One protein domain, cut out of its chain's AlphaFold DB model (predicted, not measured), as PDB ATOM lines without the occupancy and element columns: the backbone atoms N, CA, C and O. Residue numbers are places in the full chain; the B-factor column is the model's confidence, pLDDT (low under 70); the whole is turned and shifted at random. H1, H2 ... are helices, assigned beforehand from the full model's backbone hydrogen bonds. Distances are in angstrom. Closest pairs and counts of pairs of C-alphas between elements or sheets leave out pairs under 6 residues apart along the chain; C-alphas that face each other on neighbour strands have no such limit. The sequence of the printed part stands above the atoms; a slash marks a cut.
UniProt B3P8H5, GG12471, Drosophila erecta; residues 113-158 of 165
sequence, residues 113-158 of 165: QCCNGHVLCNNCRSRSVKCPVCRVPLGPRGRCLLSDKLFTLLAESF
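What this domain is: This is residues 113 to 158 of the 165 residues of the protein "GG12471" of Drosophila erecta (UniProt B3P8H5). A small head of loops, with the short helix H1 on it, has one arm: residues 148 to 158, of which 148 to 157 belong to H2, stick out and make the length. The printed part has 46 residues with two named helices, H1 then H2, and no named strand; its class is all helix, with 19 residues, under half, in named elements. It is only just loose, close to compact, with a radius of gyration of the C-alphas of 11.7 A, and elongated, spanning 35 by 18 by 18 A.

How they stand to each other: Go from Gln 113 to H1, residues 122 to 127; a long link of 17 residues, 128 to 144, then leads to H2, residues 145 to 157. H1 and H2 are apart. In both, every O i to N i+4 pair is within hydrogen-bond range.

Where its parts are: Find C-alpha 122 at (-82.862, -50.647, -82.670); from there H1 runs 8.9 A to Arg 127. H2 begins at C-alpha 145, (-84.820, -60.884, -75.288), and runs 17.9 A to C-alpha 157 at (-89.250, -72.630, -88.056).

The domain as a whole: The C-alphas farthest apart, of Pro 137 and Phe 158, are 35.1 A apart. The printed part has no cut; its mean pLDDT is 86.5, and Arg 141 is under 70.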
ATOM      1  N   GLN A 113     -87.816 -52.891 -75.402       91.06
ATOM      2  CA  GLN A 113     -89.156 -52.814 -74.798       91.06
ATOM      3  C   GLN A 113     -89.262 -51.667 -73.795       91.06
ATOM      4  O   GLN A 113     -88.373 -51.471 -72.968       91.06
ATOM      5  N   CYS A 114     -90.352 -50.898 -73.860       90.12
ATOM      6  CA  CYS A 114     -90.672 -49.921 -72.816       90.12
ATOM      7  C   CYS A 114     -91.265 -50.602 -71.566       90.12
ATOM      8  O   CYS A 114     -91.673 -51.760 -71.618       90.12
ATOM      9  N   CYS A 115     -91.395 -49.871 -70.452       87.75
ATOM     10  CA  CYS A 115     -91.973 -50.414 -69.213       87.75
ATOM     11  C   CYS A 115     -93.434 -50.878 -69.349       87.75
ATOM     12  O   CYS A 115     -93.877 -51.704 -68.562       87.75
ATOM     13  N   ASN A 116     -94.157 -50.386 -70.361       86.56
ATOM     14  CA  ASN A 116     -95.540 -50.780 -70.647       86.56
ATOM     15  C   ASN A 116     -95.639 -51.891 -71.706       86.56
ATOM     16  O   ASN A 116     -96.724 -52.162 -72.203       86.56
ATOM     17  N   GLY A 117     -94.523 -52.506 -72.105       86.94
ATOM     18  CA  GLY A 117     -94.538 -53.682 -72.973       86.94
ATOM     19  C   GLY A 117     -94.449 -53.421 -74.482       86.94
ATOM     20  O   GLY A 117     -94.219 -54.371 -75.226       86.94
ATOM     21  N   HIS A 118     -94.547 -52.174 -74.958       88.06
ATOM     22  CA  HIS A 118     -94.373 -51.868 -76.387       88.06
ATOM     23  C   HIS A 118     -92.944 -52.137 -76.851       88.06
ATOM     24  O   HIS A 118     -91.993 -51.665 -76.214       88.06
ATOM     25  N   VAL A 119     -92.820 -52.854 -77.967       90.06
ATOM     26  CA  VAL A 119     -91.541 -53.247 -78.564       90.06
ATOM     27  C   VAL A 119     -91.110 -52.225 -79.625       90.06
ATOM     28  O   VAL A 119     -91.933 -51.699 -80.369       90.06
ATOM     29  N   LEU A 120     -89.815 -51.913 -79.682       88.44
ATOM     30  CA  LEU A 120     -89.188 -50.981 -80.613       88.44
ATOM     31  C   LEU A 120     -88.003 -51.657 -81.306       88.44
ATOM     32  O   LEU A 120     -87.266 -52.412 -80.676       88.44
ATOM     33  N   CYS A 121     -87.749 -51.332 -82.572       88.75
ATOM     34  CA  CYS A 121     -86.499 -51.722 -83.223       88.75
ATOM     35  C   CYS A 121     -85.314 -50.876 -82.734       88.75
ATOM     36  O   CYS A 121     -85.486 -49.808 -82.135       88.75
ATOM     37  N   ASN A 122     -84.099 -51.332 -83.045       86.75
ATOM     38  CA  ASN A 122     -82.862 -50.647 -82.670       86.75
ATOM     39  C   ASN A 122     -82.807 -49.182 -83.141       86.75
ATOM     40  O   ASN A 122     -82.391 -48.305 -82.386       86.75
ATOM     41  N   ASN A 123     -83.292 -48.899 -84.354       84.44
ATOM     42  CA  ASN A 123     -83.322 -47.540 -84.900       84.44
ATOM     43  C   ASN A 123     -84.330 -46.633 -84.167       84.44
ATOM     44  O   ASN A 123     -84.049 -45.476 -83.871       84.44
ATOM     45  N   CYS A 124     -85.512 -47.149 -83.817       84.81
ATOM     46  CA  CYS A 124     -86.494 -46.378 -83.049       84.81
ATOM     47  C   CYS A 124     -86.009 -46.097 -81.619       84.81
ATOM     48  O   CYS A 124     -86.265 -45.018 -81.085       84.81
ATOM     49  N   ARG A 125     -85.277 -47.037 -81.004       89.50
ATOM     50  CA  ARG A 125     -84.696 -46.852 -79.668       89.50
ATOM     51  C   ARG A 125     -83.598 -45.784 -79.628       89.50
ATOM     52  O   ARG A 125     -83.475 -45.112 -78.603       89.50
ATOM     53  N   SER A 126     -82.789 -45.651 -80.679       86.12
ATOM     54  CA  SER A 126     -81.708 -44.656 -80.733       86.12
ATOM     55  C   SER A 126     -82.225 -43.241 -81.005       86.12
ATOM     56  O   SER A 126     -81.646 -42.272 -80.525       86.12
ATOM     57  N   ARG A 127     -83.338 -43.118 -81.736       87.81
ATOM     58  CA  ARG A 127     -83.914 -41.832 -82.161       87.81
ATOM     59  C   ARG A 127     -84.910 -41.219 -81.177       87.81
ATOM     60  O   ARG A 127     -85.346 -40.093 -81.399       87.81
ATOM     61  N   SER A 128     -85.295 -41.930 -80.116       86.38
ATOM     62  CA  SER A 128     -86.282 -41.442 -79.150       86.38
ATOM     63  C   SER A 128     -85.903 -41.743 -77.703       86.38
ATOM     64  O   SER A 128     -85.451 -42.836 -77.369       86.38
ATOM     65  N   VAL A 129     -86.170 -40.776 -76.823       88.75
ATOM     66  CA  VAL A 129     -86.064 -40.911 -75.358       88.75
ATOM     67  C   VAL A 129     -87.389 -41.322 -74.703       88.75
ATOM     68  O   VAL A 129     -87.434 -41.610 -73.508       88.75
ATOM     69  N   LYS A 130     -88.481 -41.363 -75.474       90.19
ATOM     70  CA  LYS A 130     -89.825 -41.763 -75.034       90.19
ATOM     71  C   LYS A 130     -90.372 -42.871 -75.930       90.19
ATOM     72  O   LYS A 130     -90.061 -42.932 -77.119       90.19
ATOM     73  N   CYS A 131     -91.203 -43.749 -75.381       87.50
ATOM     74  CA  CYS A 131     -91.886 -44.760 -76.178       87.50
ATOM     75  C   CYS A 131     -92.769 -44.076 -77.245       87.50
ATOM     76  O   CYS A 131     -93.576 -43.225 -76.878       87.50
ATOM     77  N   PRO A 132     -92.672 -44.434 -78.538       82.69
ATOM     78  CA  PRO A 132     -93.497 -43.832 -79.584       82.69
ATOM     79  C   PRO A 132     -94.975 -44.216 -79.452       82.69
ATOM     80  O   PRO A 132     -95.832 -43.511 -79.973       82.69
ATOM     81  N   VAL A 133     -95.274 -45.302 -78.730       83.81
ATOM     82  CA  VAL A 133     -96.645 -45.758 -78.492       83.81
ATOM     83  C   VAL A 133     -97.258 -45.056 -77.280       83.81
ATOM     84  O   VAL A 133     -98.239 -44.335 -77.415       83.81
ATOM     85  N   CYS A 134     -96.675 -45.210 -76.088       84.50
ATOM     86  CA  CYS A 134     -97.279 -44.704 -74.846       84.50
ATOM     87  C   CYS A 134     -96.568 -43.498 -74.216       84.50
ATOM     88  O   CYS A 134     -96.905 -43.109 -73.102       84.50
ATOM     89  N   ARG A 135     -95.567 -42.915 -74.886       88.12
ATOM     90  CA  ARG A 135     -94.820 -41.709 -74.467       88.12
ATOM     91  C   ARG A 135     -94.089 -41.782 -73.114       88.12
ATOM     92  O   ARG A 135     -93.456 -40.799 -72.730       88.12
ATOM     93  N   VAL A 136     -94.089 -42.927 -72.426       88.25
ATOM     94  CA  VAL A 136     -93.301 -43.130 -71.196       88.25
ATOM     95  C   VAL A 136     -91.795 -43.036 -71.484       88.25
ATOM     96  O   VAL A 136     -91.365 -43.455 -72.566       88.25
ATOM     97  N   PRO A 137     -90.977 -42.507 -70.556       90.44
ATOM     98  CA  PRO A 137     -89.528 -42.453 -70.726       90.44
ATOM     99  C   PRO A 137     -88.929 -43.844 -70.966       90.44
ATOM    100  O   PRO A 137     -89.245 -44.803 -70.260       90.44
ATOM    101  N   LEU A 138     -88.050 -43.959 -71.962       88.50
ATOM    102  CA  LEU A 138     -87.298 -45.186 -72.206       88.50
ATOM    103  C   LEU A 138     -86.106 -45.218 -71.246       88.50
ATOM    104  O   LEU A 138     -85.176 -44.425 -71.368       88.50
ATOM    105  N   GLY A 139     -86.150 -46.127 -70.271       80.00
ATOM    106  CA  GLY A 139     -85.071 -46.315 -69.305       80.00
ATOM    107  C   GLY A 139     -83.777 -46.893 -69.913       80.00
ATOM    108  O   GLY A 139     -83.715 -47.228 -71.104       80.00
ATOM    109  N   PRO A 140     -82.727 -47.058 -69.086       73.69
ATOM    110  CA  PRO A 140     -81.444 -47.621 -69.515       73.69
ATOM    111  C   PRO A 140     -81.518 -49.129 -69.807       73.69
ATOM    112  O   PRO A 140     -80.703 -49.657 -70.559       73.69
ATOM    113  N   ARG A 141     -82.501 -49.838 -69.234       66.00
ATOM    114  CA  ARG A 141     -82.738 -51.267 -69.476       66.00
ATOM    115  C   ARG A 141     -83.629 -51.417 -70.693       66.00
ATOM    116  O   ARG A 141     -84.733 -50.883 -70.710       66.00
ATOM    117  N   GLY A 142     -83.095 -52.067 -71.721       71.88
ATOM    118  CA  GLY A 142     -83.549 -51.762 -73.062       71.88
ATOM    119  C   GLY A 142     -83.793 -52.929 -74.001       71.88
ATOM    120  O   GLY A 142     -84.591 -52.729 -74.896       71.88
ATOM    121  N   ARG A 143     -83.202 -54.117 -73.842       88.75
ATOM    122  CA  ARG A 143     -83.359 -55.196 -74.838       88.75
ATOM    123  C   ARG A 143     -84.519 -56.132 -74.494       88.75
ATOM    124  O   ARG A 143     -84.618 -56.610 -73.366       88.75
ATOM    125  N   CYS A 144     -85.363 -56.436 -75.471       90.62
ATOM    126  CA  CYS A 144     -86.448 -57.401 -75.364       90.62
ATOM    127  C   CYS A 144     -85.972 -58.781 -75.839       90.62
ATOM    128  O   CYS A 144     -86.201 -59.171 -76.980       90.62
ATOM    129  N   LEU A 145     -85.329 -59.545 -74.951       91.06
ATOM    130  CA  LEU A 145     -84.820 -60.884 -75.288       91.06
ATOM    131  C   LEU A 145     -85.920 -61.850 -75.746       91.06
ATOM    132  O   LEU A 145     -85.650 -62.752 -76.531       91.06
ATOM    133  N   LEU A 146     -87.149 -61.665 -75.253       90.81
ATOM    134  CA  LEU A 146     -88.309 -62.429 -75.706       90.81
ATOM    135  C   LEU A 146     -88.594 -62.151 -77.184       90.81
ATOM    136  O   LEU A 146     -88.719 -63.094 -77.955       90.81
ATOM    137  N   SER A 147     -88.644 -60.873 -77.577       89.00
ATOM    138  CA  SER A 147     -88.819 -60.482 -78.980       89.00
ATOM    139  C   SER A 147     -87.696 -61.037 -79.848       89.00
ATOM    140  O   SER A 147     -87.966 -61.535 -80.934       89.00
ATOM    141  N   ASP A 148     -86.453 -60.986 -79.360       91.50
ATOM    142  CA  ASP A 148     -85.306 -61.498 -80.109       91.50
ATOM    143  C   ASP A 148     -85.412 -63.009 -80.340       91.50
ATOM    144  O   ASP A 148     -85.254 -63.478 -81.464       91.50
ATOM    145  N   LYS A 149     -85.728 -63.768 -79.283       91.19
ATOM    146  CA  LYS A 149     -85.912 -65.220 -79.374       91.19
ATOM    147  C   LYS A 149     -87.092 -65.593 -80.260       91.19
ATOM    148  O   LYS A 149     -86.969 -66.526 -81.039       91.19
ATOM    149  N   LEU A 150     -88.216 -64.883 -80.147       89.44
ATOM    150  CA  LEU A 150     -89.386 -65.127 -80.989       89.44
ATOM    151  C   LEU A 150     -89.056 -64.907 -82.462       89.44
ATOM    152  O   LEU A 150     -89.420 -65.742 -83.281       89.44
ATOM    153  N   PHE A 151     -88.327 -63.838 -82.794       88.44
ATOM    154  CA  PHE A 151     -87.874 -63.611 -84.162       88.44
ATOM    155  C   PHE A 151     -87.012 -64.772 -84.667       88.44
ATOM    156  O   PHE A 151     -87.301 -65.319 -85.725       88.44
ATOM    157  N   THR A 152     -85.987 -65.172 -83.904       87.81
ATOM    158  CA  THR A 152     -85.104 -66.285 -84.283       87.81
ATOM    159  C   THR A 152     -85.886 -67.582 -84.473       87.81
ATOM    160  O   THR A 152     -85.751 -68.213 -85.512       87.81
ATOM    161  N   LEU A 153     -86.760 -67.938 -83.527       88.69
ATOM    162  CA  LEU A 153     -87.571 -69.153 -83.612       88.69
ATOM    163  C   LEU A 153     -88.494 -69.146 -84.828       88.69
ATOM    164  O   LEU A 153     -88.615 -70.165 -85.501       88.69
ATOM    165  N   LEU A 154     -89.148 -68.019 -85.117       85.38
ATOM    166  CA  LEU A 154     -90.019 -67.899 -86.285       85.38
ATOM    167  C   LEU A 154     -89.218 -68.001 -87.586       85.38
ATOM    168  O   LEU A 154     -89.634 -68.727 -88.480       85.38
ATOM    169  N   ALA A 155     -88.059 -67.345 -87.669       84.12
ATOM    170  CA  ALA A 155     -87.189 -67.413 -88.842       84.12
ATOM    171  C   ALA A 155     -86.612 -68.824 -89.074       84.12
ATOM    172  O   ALA A 155     -86.490 -69.255 -90.215       84.12
ATOM    173  N   GLU A 156     -86.278 -69.550 -88.005       86.06
ATOM    174  CA  GLU A 156     -85.788 -70.935 -88.073       86.06
ATOM    175  C   GLU A 156     -86.902 -71.939 -88.391       86.06
ATOM    176  O   GLU A 156     -86.668 -72.909 -89.108       86.06
ATOM    177  N   SER A 157     -88.106 -71.727 -87.852       87.19
ATOM    178  CA  SER A 157     -89.250 -72.630 -88.056       87.19
ATOM    179  C   SER A 157     -89.899 -72.444 -89.425       87.19
ATOM    180  O   SER A 157     -90.476 -73.385 -89.966       87.19
ATOM    181  N   PHE A 158     -89.810 -71.233 -89.972       81.50
ATOM    182  CA  PHE A 158     -90.362 -70.854 -91.267       81.50
ATOM    183  C   PHE A 158     -89.269 -70.189 -92.117       81.50
ATOM    184  O   PHE A 158     -89.330 -68.979 -92.357       81.50
TER     185      PHE A 158